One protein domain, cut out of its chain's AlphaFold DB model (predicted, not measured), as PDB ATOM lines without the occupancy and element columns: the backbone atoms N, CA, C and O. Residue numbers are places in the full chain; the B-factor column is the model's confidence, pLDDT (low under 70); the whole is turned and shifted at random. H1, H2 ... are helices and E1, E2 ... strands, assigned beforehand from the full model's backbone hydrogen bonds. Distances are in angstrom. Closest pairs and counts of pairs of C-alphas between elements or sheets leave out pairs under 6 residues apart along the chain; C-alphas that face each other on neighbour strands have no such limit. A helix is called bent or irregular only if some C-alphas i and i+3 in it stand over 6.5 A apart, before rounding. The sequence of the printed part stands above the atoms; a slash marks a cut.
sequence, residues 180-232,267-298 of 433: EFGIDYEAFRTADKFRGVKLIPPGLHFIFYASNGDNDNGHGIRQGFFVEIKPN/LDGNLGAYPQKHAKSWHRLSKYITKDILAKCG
ATOM      1  N   GLU A 180      31.692 -52.942  11.001       72.75
ATOM      2  CA  GLU A 180      30.961 -51.863  11.676       72.75
ATOM      3  C   GLU A 180      31.412 -51.827  13.138       72.75
ATOM      4  O   GLU A 180      31.415 -52.855  13.812       72.75
ATOM      5  N   PHE A 181      31.793 -50.649  13.627       84.56
ATOM      6  CA  PHE A 181      32.044 -50.407  15.045       84.56
ATOM      7  C   PHE A 181      31.126 -49.287  15.498       84.56
ATOM      8  O   PHE A 181      31.117 -48.219  14.891       84.56
ATOM      9  N   GLY A 182      30.397 -49.490  16.579       87.19
ATOM     10  CA  GLY A 182      29.561 -48.473  17.181       87.19
ATOM     11  C   GLY A 182      29.800 -48.341  18.671       87.19
ATOM     12  O   GLY A 182      30.215 -49.277  19.357       87.19
ATOM     13  N   ILE A 183      29.530 -47.142  19.165       91.88
ATOM     14  CA  ILE A 183      29.485 -46.844  20.588       91.88
ATOM     15  C   ILE A 183      28.231 -46.021  20.858       91.88
ATOM     16  O   ILE A 183      27.994 -44.982  20.234       91.88
ATOM     17  N   ASP A 184      27.420 -46.520  21.783       91.62
ATOM     18  CA  ASP A 184      26.155 -45.944  22.215       91.62
ATOM     19  C   ASP A 184      25.182 -45.688  21.054       91.62
ATOM     20  O   ASP A 184      24.485 -46.592  20.599       91.62
ATOM     21  N   TYR A 185      25.120 -44.441  20.589       79.00
ATOM     22  CA  TYR A 185      24.141 -43.958  19.619       79.00
ATOM     23  C   TYR A 185      24.682 -43.909  18.185       79.00
ATOM     24  O   TYR A 185      23.906 -43.746  17.246       79.00
ATOM     25  N   GLU A 186      26.001 -44.001  18.004       76.81
ATOM     26  CA  GLU A 186      26.649 -43.775  16.711       76.81
ATOM     27  C   GLU A 186      27.380 -45.037  16.250       76.81
ATOM     28  O   GLU A 186      28.133 -45.658  17.004       76.81
ATOM     29  N   ALA A 187      27.161 -45.388  14.985       78.31
ATOM     30  CA  ALA A 187      27.858 -46.460  14.296       78.31
ATOM     31  C   ALA A 187      28.802 -45.870  13.248       78.31
ATOM     32  O   ALA A 187      28.459 -44.943  12.513       78.31
ATOM     33  N   PHE A 188      29.989 -46.447  13.150       73.25
ATOM     34  CA  PHE A 188      31.040 -46.048  12.235       73.25
ATOM     35  C   PHE A 188      31.425 -47.222  11.348       73.25
ATOM     36  O   PHE A 188      31.515 -48.373  11.783       73.25
ATOM     37  N   ARG A 189      31.745 -46.913  10.092       67.81
ATOM     38  CA  ARG A 189      32.498 -47.835   9.243       67.81
ATOM     39  C   ARG A 189      33.972 -47.642   9.544       67.81
ATOM     40  O   ARG A 189      34.496 -46.542   9.371       67.81
ATOM     41  N   THR A 190      34.615 -48.697  10.025       65.75
ATOM     42  CA  THR A 190      36.035 -48.646  10.376       65.75
ATOM     43  C   THR A 190      36.905 -49.032   9.186       65.75
ATOM     44  O   THR A 190      36.475 -49.756   8.289       65.75
ATOM     45  N   ALA A 191      38.119 -48.488   9.169       58.59
ATOM     46  CA  ALA A 191      39.172 -48.793   8.206       58.59
ATOM     47  C   ALA A 191      40.450 -49.156   8.975       58.59
ATOM     48  O   ALA A 191      40.535 -48.930  10.179       58.59
ATOM     49  N   ASP A 192      41.472 -49.648   8.292       58.12
ATOM     50  CA  ASP A 192      42.630 -50.345   8.872       58.12
ATOM     51  C   ASP A 192      43.446 -49.557   9.908       58.12
ATOM     52  O   ASP A 192      44.111 -50.131  10.772       58.12
ATOM     53  N   LYS A 193      43.400 -48.223   9.839       72.00
ATOM     54  CA  LYS A 193      44.074 -47.337  10.798       72.00
ATOM     55  C   LYS A 193      43.264 -47.097  12.071       72.00
ATOM     56  O   LYS A 193      43.795 -46.481  12.991       72.00
ATOM     57  N   PHE A 194      42.010 -47.534  12.133       79.38
ATOM     58  CA  PHE A 194      41.168 -47.392  13.311       79.38
ATOM     59  C   PHE A 194      41.682 -48.292  14.439       79.38
ATOM     60  O   PHE A 194      41.880 -49.494  14.262       79.38
ATOM     61  N   ARG A 195      41.915 -47.694  15.608       84.75
ATOM     62  CA  ARG A 195      42.391 -48.388  16.815       84.75
ATOM     63  C   ARG A 195      41.477 -48.174  18.026       84.75
ATOM     64  O   ARG A 195      41.827 -48.608  19.116       84.75
ATOM     65  N   GLY A 196      40.324 -47.524  17.846       88.12
ATOM     66  CA  GLY A 196      39.335 -47.312  18.905       88.12
ATOM     67  C   GLY A 196      38.821 -45.877  18.997       88.12
ATOM     68  O   GLY A 196      38.952 -45.077  18.068       88.12
ATOM     69  N   VAL A 197      38.218 -45.559  20.144       90.38
ATOM     70  CA  VAL A 197      37.583 -44.265  20.425       90.38
ATOM     71  C   VAL A 197      38.208 -43.633  21.668       90.38
ATOM     72  O   VAL A 197      38.468 -44.316  22.654       90.38
ATOM     73  N   LYS A 198      38.443 -42.321  21.621       91.56
ATOM     74  CA  LYS A 198      38.967 -41.493  22.715       91.56
ATOM     75  C   LYS A 198      37.930 -40.479  23.189       91.56
ATOM     76  O   LYS A 198      36.962 -40.189  22.489       91.56
ATOM     77  N   LEU A 199      38.191 -39.877  24.351       90.69
ATOM     78  CA  LEU A 199      37.340 -38.846  24.964       90.69
ATOM     79  C   LEU A 199      35.932 -39.355  25.319       90.69
ATOM     80  O   LEU A 199      34.964 -38.597  25.279       90.69
ATOM     81  N   ILE A 200      35.820 -40.641  25.656       92.50
ATOM     82  CA  ILE A 200      34.569 -41.237  26.127       92.50
ATOM     83  C   ILE A 200      34.279 -40.677  27.532       92.50
ATOM     84  O   ILE A 200      35.173 -40.709  28.383       92.50
ATOM     85  N   PRO A 201      33.081 -40.117  27.785       91.19
ATOM     86  CA  PRO A 201      32.708 -39.654  29.118       91.19
ATOM     87  C   PRO A 201      32.785 -40.783  30.163       91.19
ATOM     88  O   PRO A 201      32.603 -41.945  29.820       91.19
ATOM     89  N   PRO A 202      33.027 -40.483  31.449       91.06
ATOM     90  CA  PRO A 202      32.895 -41.493  32.492       91.06
ATOM     91  C   PRO A 202      31.446 -41.981  32.620       91.06
ATOM     92  O   PRO A 202      30.516 -41.171  32.621       91.06
ATOM     93  N   GLY A 203      31.259 -43.288  32.788       90.19
ATOM     94  CA  GLY A 203      29.938 -43.906  32.906       90.19
ATOM     95  C   GLY A 203      29.832 -45.248  32.191       90.19
ATOM     96  O   GLY A 203      30.821 -45.811  31.727       90.19
ATOM     97  N   LEU A 204      28.614 -45.783  32.136       92.19
ATOM     98  CA  LEU A 204      28.311 -47.009  31.406       92.19
ATOM     99  C   LEU A 204      28.098 -46.688  29.924       92.19
ATOM    100  O   LEU A 204      27.302 -45.809  29.602       92.19
ATOM    101  N   HIS A 205      28.754 -47.432  29.045       94.06
ATOM    102  CA  HIS A 205      28.663 -47.331  27.591       94.06
ATOM    103  C   HIS A 205      28.375 -48.700  26.987       94.06
ATOM    104  O   HIS A 205      28.684 -49.734  27.590       94.06
ATOM    105  N   PHE A 206      27.787 -48.716  25.797       93.75
ATOM    106  CA  PHE A 206      27.568 -49.941  25.039       93.75
ATOM    107  C   PHE A 206      28.372 -49.888  23.746       93.75
ATOM    108  O   PHE A 206      28.112 -49.065  22.869       93.75
ATOM    109  N   ILE A 207      29.362 -50.770  23.637       92.50
ATOM    110  CA  ILE A 207      30.139 -50.937  22.412       92.50
ATOM    111  C   ILE A 207      29.509 -52.077  21.637       92.50
ATOM    112  O   ILE A 207      29.319 -53.162  22.185       92.50
ATOM    113  N   PHE A 208      29.223 -51.847  20.365       89.06
ATOM    114  CA  PHE A 208      28.735 -52.880  19.471       89.06
ATOM    115  C   PHE A 208      29.562 -52.928  18.201       89.06
ATOM    116  O   PHE A 208      30.210 -51.965  17.800       89.06
ATOM    117  N   TYR A 209      29.551 -54.082  17.572       83.19
ATOM    118  CA  TYR A 209      30.246 -54.332  16.336       83.19
ATOM    119  C   TYR A 209      29.464 -55.356  15.534       83.19
ATOM    120  O   TYR A 209      28.725 -56.180  16.075       83.19
ATOM    121  N   ALA A 210      29.618 -55.285  14.225       70.75
ATOM    122  CA  ALA A 210      29.102 -56.296  13.329       70.75
ATOM    123  C   ALA A 210      30.151 -56.571  12.258       70.75
ATOM    124  O   ALA A 210      30.664 -55.654  11.608       70.75
ATOM    125  N   SER A 211      30.438 -57.855  12.060       58.53
ATOM    126  CA  SER A 211      30.975 -58.332  10.790       58.53
ATOM    127  C   SER A 211      29.851 -58.200   9.768       58.53
ATOM    128  O   SER A 211      28.772 -58.720  10.018       58.53
ATOM    129  N   ASN A 212      30.018 -57.457   8.673       52.25
ATOM    130  CA  ASN A 212      28.925 -57.252   7.712       52.25
ATOM    131  C   ASN A 212      28.562 -58.566   6.991       52.25
ATOM    132  O   ASN A 212      29.171 -58.911   5.986       52.25
ATOM    133  N   GLY A 213      27.555 -59.285   7.498       42.16
ATOM    134  CA  GLY A 213      26.950 -60.467   6.879       42.16
ATOM    135  C   GLY A 213      25.595 -60.153   6.230       42.16
ATOM    136  O   GLY A 213      24.814 -59.365   6.752       42.16
ATOM    137  N   ASP A 214      25.301 -60.794   5.099       40.53
ATOM    138  CA  ASP A 214      24.217 -60.421   4.166       40.53
ATOM    139  C   ASP A 214      22.803 -60.937   4.504       40.53
ATOM    140  O   ASP A 214      21.911 -60.874   3.662       40.53
ATOM    141  N   ASN A 215      22.536 -61.402   5.728       37.91
ATOM    142  CA  ASN A 215      21.181 -61.851   6.085       37.91
ATOM    143  C   ASN A 215      20.282 -60.760   6.704       37.91
ATOM    144  O   ASN A 215      19.090 -61.011   6.844       37.91
ATOM    145  N   ASP A 216      20.796 -59.555   7.000       36.12
ATOM    146  CA  ASP A 216      20.037 -58.482   7.677       36.12
ATOM    147  C   ASP A 216      20.246 -57.086   7.040       36.12
ATOM    148  O   ASP A 216      20.810 -56.166   7.630       36.12
ATOM    149  N   ASN A 217      19.769 -56.886   5.802       36.12
ATOM    150  CA  ASN A 217      19.734 -55.566   5.132       36.12
ATOM    151  C   ASN A 217      21.087 -54.806   5.086       36.12
ATOM    152  O   ASN A 217      21.105 -53.575   5.039       36.12
ATOM    153  N   GLY A 218      22.221 -55.517   5.081       37.25
ATOM    154  CA  GLY A 218      23.561 -54.914   5.059       37.25
ATOM    155  C   GLY A 218      24.146 -54.558   6.432       37.25
ATOM    156  O   GLY A 218      25.158 -53.860   6.486       37.25
ATOM    157  N   HIS A 219      23.546 -55.038   7.524       45.34
ATOM    158  CA  HIS A 219      24.146 -55.069   8.856       45.34
ATOM    159  C   HIS A 219      24.287 -56.536   9.257       45.34
ATOM    160  O   HIS A 219      23.293 -57.252   9.297       45.34
ATOM    161  N   GLY A 220      25.496 -57.018   9.542       52.81
ATOM    162  CA  GLY A 220      25.588 -58.342  10.152       52.81
ATOM    163  C   GLY A 220      25.029 -58.355  11.566       52.81
ATOM    164  O   GLY A 220      24.651 -57.318  12.115       52.81
ATOM    165  N   ILE A 221      25.002 -59.545  12.165       60.47
ATOM    166  CA  ILE A 221      24.532 -59.728  13.534       60.47
ATOM    167  C   ILE A 221      25.357 -58.824  14.454       60.47
ATOM    168  O   ILE A 221      26.542 -59.066  14.682       60.47
ATOM    169  N   ARG A 222      24.723 -57.764  14.968       74.94
ATOM    170  CA  ARG A 222      25.356 -56.866  15.928       74.94
ATOM    171  C   ARG A 222      25.537 -57.604  17.235       74.94
ATOM    172  O   ARG A 222      24.565 -57.990  17.879       74.94
ATOM    173  N   GLN A 223      26.789 -57.742  17.619       82.25
ATOM    174  CA  GLN A 223      27.187 -58.181  18.938       82.25
ATOM    175  C   GLN A 223      27.762 -56.985  19.678       82.25
ATOM    176  O   GLN A 223      28.168 -55.990  19.076       82.25
ATOM    177  N   GLY A 224      27.784 -57.043  20.996       89.25
ATOM    178  CA  GLY A 224      28.318 -55.932  21.764       89.25
ATOM    179  C   GLY A 224      28.503 -56.270  23.219       89.25
ATOM    180  O   GLY A 224      28.188 -57.365  23.658       89.25
ATOM    181  N   PHE A 225      29.025 -55.333  23.983       91.69
ATOM    182  CA  PHE A 225      29.209 -55.496  25.413       91.69
ATOM    183  C   PHE A 225      29.051 -54.151  26.107       91.69
ATOM    184  O   PHE A 225      29.393 -53.092  25.571       91.69
ATOM    185  N   PHE A 226      28.552 -54.196  27.339       93.44
ATOM    186  CA  PHE A 226      28.595 -53.036  28.216       93.44
ATOM    187  C   PHE A 226      30.008 -52.841  28.750       93.44
ATOM    188  O   PHE A 226      30.666 -53.804  29.141       93.44
ATOM    189  N   VAL A 227      30.458 -51.596  28.818       92.50
ATOM    190  CA  VAL A 227      31.727 -51.209  29.432       92.50
ATOM    191  C   VAL A 227      31.480 -50.043  30.378       92.50
ATOM    192  O   VAL A 227      30.742 -49.119  30.057       92.50
ATOM    193  N   GLU A 228      32.068 -50.092  31.567       91.94
ATOM    194  CA  GLU A 228      32.057 -48.960  32.489       91.94
ATOM    195  C   GLU A 228      33.402 -48.245  32.393       91.94
ATOM    196  O   GLU A 228      34.437 -48.857  32.640       91.94
ATOM    197  N   ILE A 229      33.373 -46.969  32.020       92.62
ATOM    198  CA  ILE A 229      34.553 -46.133  31.813       92.62
ATOM    199  C   ILE A 229      34.746 -45.225  33.024       92.62
ATOM    200  O   ILE A 229      33.833 -44.498  33.429       92.62
ATOM    201  N   LYS A 230      35.952 -45.239  33.595       92.19
ATOM    202  CA  LYS A 230      36.368 -44.306  34.654       92.19
ATOM    203  C   LYS A 230      37.199 -43.152  34.078       92.19
ATOM    204  O   LYS A 230      37.711 -43.244  32.963       92.19
ATOM    205  N   PRO A 231      37.373 -42.044  34.821       90.56
ATOM    206  CA  PRO A 231      38.329 -41.015  34.427       90.56
ATOM    207  C   PRO A 231      39.729 -41.612  34.220       90.56
ATOM    208  O   PRO A 231      40.221 -42.330  35.088       90.56
ATOM    209  N   ASN A 232      40.364 -41.283  33.090       85.88
ATOM    210  CA  ASN A 232      41.680 -41.784  32.656       85.88
ATOM    211  C   ASN A 232      41.769 -43.298  32.401       85.88
ATOM    212  O   ASN A 232      42.872 -43.836  32.347       85.88
ATOM    213  N   LEU A 267      48.943 -42.917  19.697       86.88
ATOM    214  CA  LEU A 267      47.809 -43.455  18.939       86.88
ATOM    215  C   LEU A 267      46.749 -42.392  18.613       86.88
ATOM    216  O   LEU A 267      45.675 -42.733  18.124       86.88
ATOM    217  N   ASP A 268      47.010 -41.106  18.873       87.56
ATOM    218  CA  ASP A 268      45.975 -40.066  18.811       87.56
ATOM    219  C   ASP A 268      45.329 -39.938  17.418       87.56
ATOM    220  O   ASP A 268      44.113 -39.759  17.317       87.56
ATOM    221  N   GLY A 269      46.119 -40.121  16.351       83.31
ATOM    222  CA  GLY A 269      45.651 -40.128  14.957       83.31
ATOM    223  C   GLY A 269      44.899 -41.398  14.534       83.31
ATOM    224  O   GLY A 269      44.313 -41.431  13.454       83.31
ATOM    225  N   ASN A 270      44.904 -42.436  15.371       86.44
ATOM    226  CA  ASN A 270      44.230 -43.712  15.136       86.44
ATOM    227  C   ASN A 270      42.952 -43.880  15.976       86.44
ATOM    228  O   ASN A 270      42.210 -44.846  15.779       86.44
ATOM    229  N   LEU A 271      42.695 -42.953  16.905       86.31
ATOM    230  CA  LEU A 271      41.543 -42.969  17.800       86.31
ATOM    231  C   LEU A 271      40.515 -41.914  17.380       86.31
ATOM    232  O   LEU A 271      40.794 -40.712  17.384       86.31
ATOM    233  N   GLY A 272      39.302 -42.361  17.057       83.31
ATOM    234  CA  GLY A 272      38.178 -41.467  16.776       83.31
ATOM    235  C   GLY A 272      37.708 -40.755  18.045       83.31
ATOM    236  O   GLY A 272      37.722 -41.338  19.123       83.31
ATOM    237  N   ALA A 273      37.288 -39.496  17.959       87.12
ATOM    238  CA  ALA A 273      36.697 -38.818  19.113       87.12
ATOM    239  C   ALA A 273      35.262 -39.309  19.351       87.12
ATOM    240  O   ALA A 273      34.479 -39.418  18.406       87.12
ATOM    241  N   TYR A 274      34.905 -39.555  20.612       88.81
ATOM    242  CA  TYR A 274      33.532 -39.864  20.993       88.81
ATOM    243  C   TYR A 274      32.573 -38.738  20.539       88.81
ATOM    244  O   TYR A 274      32.873 -37.560  20.780       88.81
ATOM    245  N   PRO A 275      31.414 -39.049  19.917       84.19
ATOM    246  CA  PRO A 275      30.429 -38.053  19.490       84.19
ATOM    247  C   PRO A 275      29.779 -37.322  20.670       84.19
ATOM    248  O   PRO A 275      28.692 -37.669  21.130       84.19
ATOM    249  N   GLN A 276      30.408 -36.243  21.134       85.44
ATOM    250  CA  GLN A 276      29.949 -35.496  22.314       85.44
ATOM    251  C   GLN A 276      28.496 -35.002  22.204       85.44
ATOM    252  O   GLN A 276      27.789 -34.939  23.208       85.44
ATOM    253  N   LYS A 277      28.011 -34.745  20.978       83.06
ATOM    254  CA  LYS A 277      26.602 -34.417  20.688       83.06
ATOM    255  C   LYS A 277      25.601 -35.447  21.244       83.06
ATOM    256  O   LYS A 277      24.481 -35.072  21.569       83.06
ATOM    257  N   HIS A 278      25.994 -36.715  21.389       82.56
ATOM    258  CA  HIS A 278      25.115 -37.805  21.825       82.56
ATOM    259  C   HIS A 278      25.273 -38.182  23.302       82.56
ATOM    260  O   HIS A 278      24.458 -38.948  23.812       82.56
ATOM    261  N   ALA A 279      26.247 -37.612  24.025       81.69
ATOM    262  CA  ALA A 279      26.513 -37.951  25.427       81.69
ATOM    263  C   ALA A 279      25.280 -37.772  26.333       81.69
ATOM    264  O   ALA A 279      24.952 -38.649  27.129       81.69
ATOM    265  N   LYS A 280      24.557 -36.653  26.179       82.38
ATOM    266  CA  LYS A 280      23.346 -36.370  26.967       82.38
ATOM    267  C   LYS A 280      22.213 -37.352  26.659       82.38
ATOM    268  O   LYS A 280      21.563 -37.842  27.579       82.38
ATOM    269  N   SER A 281      21.996 -37.653  25.378       84.44
ATOM    270  CA  SER A 281      20.963 -38.596  24.937       84.44
ATOM    271  C   SER A 281      21.251 -40.004  25.442       84.44
ATOM    272  O   SER A 281      20.350 -40.650  25.972       84.44
ATOM    273  N   TRP A 282      22.509 -40.448  25.348       86.75
ATOM    274  CA  TRP A 282      22.930 -41.735  25.889       86.75
ATOM    275  C   TRP A 282      22.710 -41.810  27.398       86.75
ATOM    276  O   TRP A 282      22.027 -42.719  27.854       86.75
ATOM    277  N   HIS A 283      23.183 -40.818  28.161       85.62
ATOM    278  CA  HIS A 283      22.985 -40.787  29.611       85.62
ATOM    279  C   HIS A 283      21.503 -40.892  29.998       85.62
ATOM    280  O   HIS A 283      21.146 -41.640  30.904       85.62
ATOM    281  N   ARG A 284      20.608 -40.198  29.282       82.38
ATOM    282  CA  ARG A 284      19.161 -40.296  29.523       82.38
ATOM    283  C   ARG A 284      18.620 -41.713  29.296       82.38
ATOM    284  O   ARG A 284      17.755 -42.137  30.057       82.38
ATOM    285  N   LEU A 285      19.111 -42.420  28.277       81.50
ATOM    286  CA  LEU A 285      18.691 -43.785  27.937       81.50
ATOM    287  C   LEU A 285      19.301 -44.842  28.866       81.50
ATOM    288  O   LEU A 285      18.664 -45.857  29.137       81.50
ATOM    289  N   SER A 286      20.514 -44.606  29.365       83.75
ATOM    290  CA  SER A 286      21.277 -45.584  30.143       83.75
ATOM    291  C   SER A 286      21.257 -45.349  31.656       83.75
ATOM    292  O   SER A 286      21.692 -46.229  32.391       83.75
ATOM    293  N   LYS A 287      20.710 -44.228  32.161       82.88
ATOM    294  CA  LYS A 287      20.745 -43.869  33.601       82.88
ATOM    295  C   LYS A 287      20.150 -44.905  34.560       82.88
ATOM    296  O   LYS A 287      20.519 -44.916  35.729       82.88
ATOM    297  N   TYR A 288      19.235 -45.751  34.090       83.19
ATOM    298  CA  TYR A 288      18.648 -46.827  34.896       83.19
ATOM    299  C   TYR A 288      19.269 -48.196  34.617       83.19
ATOM    300  O   TYR A 288      18.882 -49.172  35.245       83.19
ATOM    301  N   ILE A 289      20.228 -48.297  33.697       86.06
ATOM    302  CA  ILE A 289      20.960 -49.535  33.439       86.06
ATOM    303  C   ILE A 289      22.125 -49.583  34.427       86.06
ATOM    304  O   ILE A 289      23.149 -48.930  34.246       86.06
ATOM    305  N   THR A 290      21.961 -50.351  35.501       86.88
ATOM    306  CA  THR A 290      23.012 -50.572  36.503       86.88
ATOM    307  C   THR A 290      23.628 -51.958  36.346       86.88
ATOM    308  O   THR A 290      23.036 -52.852  35.737       86.88
ATOM    309  N   LYS A 291      24.807 -52.175  36.939       85.06
ATOM    310  CA  LYS A 291      25.443 -53.502  36.977       85.06
ATOM    311  C   LYS A 291      24.535 -54.564  37.592       85.06
ATOM    312  O   LYS A 291      24.480 -55.675  37.081       85.06
ATOM    313  N   ASP A 292      23.794 -54.204  38.637       83.00
ATOM    314  CA  ASP A 292      22.856 -55.114  39.297       83.00
ATOM    315  C   ASP A 292      21.687 -55.483  38.380       83.00
ATOM    316  O   ASP A 292      21.243 -56.629  38.372       83.00
ATOM    317  N   ILE A 293      21.193 -54.531  37.580       83.62
ATOM    318  CA  ILE A 293      20.138 -54.791  36.593       83.62
ATOM    319  C   ILE A 293      20.666 -55.674  35.460       83.62
ATOM    320  O   ILE A 293      20.012 -56.654  35.114       83.62
ATOM    321  N   LEU A 294      21.869 -55.402  34.942       85.38
ATOM    322  CA  LEU A 294      22.519 -56.270  33.954       85.38
ATOM    323  C   LEU A 294      22.693 -57.696  34.495       85.38
ATOM    324  O   LEU A 294      22.310 -58.654  33.825       85.38
ATOM    325  N   ALA A 295      23.163 -57.841  35.737       82.62
ATOM    326  CA  ALA A 295      23.327 -59.141  36.381       82.62
ATOM    327  C   ALA A 295      21.989 -59.883  36.549       82.62
ATOM    328  O   ALA A 295      21.924 -61.084  36.287       82.62
ATOM    329  N   LYS A 296      20.902 -59.182  36.910       79.56
ATOM    330  CA  LYS A 296      19.540 -59.756  36.941       79.56
ATOM    331  C   LYS A 296      19.079 -60.244  35.565       79.56
ATOM    332  O   LYS A 296      18.367 -61.241  35.487       79.56
ATOM    333  N   CYS A 297      19.524 -59.591  34.493       80.00
ATOM    334  CA  CYS A 297      19.306 -60.032  33.115       80.00
ATOM    335  C   CYS A 297      20.255 -61.158  32.664       80.00
ATOM    336  O   CYS A 297      20.180 -61.580  31.511       80.00
ATOM    337  N   GLY A 298      21.139 -61.656  33.536       81.12
ATOM    338  CA  GLY A 298      22.139 -62.669  33.194       81.12
ATOM    339  C   GLY A 298      23.315 -62.128  32.379       81.12
ATOM    340  O   GLY A 298      23.963 -62.906  31.686       81.12
TER     341      GLY A 298
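AT A GLANCE: This is residues 180 to 232 and 267 to 298 of the 433 residues of an uncharacterized protein of Aphanomyces invadans (UniProt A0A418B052). A twisted sheet of four strands, E2 E1 E4 E5, makes the middle, with helix H1 off one face, over none of the strands and coming closest to E4 at its last residue, Ser 286, and with the small pair of strands E3 and E6 off the other face, where E3 is near E1 and E6 is apart from it. H2 lies off at a far corner, and a loop of residues 212 to 222 lies at the other end, between E4 and E5. The printed part has 85 residues with six named strands and two named helices, in the order E1 E2 E3 E4 E5 E6 H1 H2. The larger sheet has the order E2 E1 E4 E5, all antiparallel; E3 and E6 are parallel, and the class is mixed, helices and strands. The whole is only just compact, close to loose, with a radius of gyration of the C-alphas of 14.0 A and spans of 34 by 34 by 20 A.

IN THESE COORDINATES: E1, residues 180 to 183, begins at C-alpha 180 (30.961, -51.863, 11.676). E2 is residues 186 to 189 and E3 residues 196 to 198. E4, residues 203 to 211, is 26.4 A long from C-alpha 203 (29.938, -43.906, 32.906) to C-alpha 211. E5, residues 223 to 229, is 19.1 A long, and E6 is residues 271 to 273. H1, residues 276 to 286, is 15.4 A long and irregular: C-alphas 277 and 280 are 7.3 A apart. H2, residues 291 to 296, ends at C-alpha 296 (19.540, -59.756, 36.941).

HOW THE PARTS SIT: The sheet E2 E1 E4 E5 is twisted, its C-alphas up to 4.5 A off the best plane. E1 and E2 form a hairpin, antiparallel at 154 degrees, with N 188 and O 181 2.7 A apart. E1 is antiparallel to E4 at 172 degrees, with N 182 and O 208 2.8 A apart. E4 and E5 form a hairpin, antiparallel at 155 degrees, with N 205 and O 227 2.8 A apart. E2 and E5 are the edge strands. E3 and E6 are parallel at 47 degrees, with N 198 and O 272 2.8 A apart. E1 and E3 are near each other, with 5 pairs of C-alphas within 10 A. H1 is on the four-stranded sheet at a height of 5.7 A; its closest C-alphas to E4 are those of Ser 286 and Leu 204, 7.3 A apart. H2 is only just not on that sheet, with 4 pairs of C-alphas within 10 A, and is apart from H1 and E5. Each O i to N i+4 pair is within hydrogen-bond range in H2, and 5 of 7 in H1.

THE WHOLE: The C-alphas of Gly 269 and Lys 296 are the two farthest apart, 39.4 A. Residues 233 to 266 are not printed, and C-alphas 232 and 267 are 15.1 A apart across this cut. Of the links that are printed whole, E4 to E5 is long, with 11 residues. The mean pLDDT of the printed part is 79.2; residues 189 to 192 and 211 to 221 are under 70.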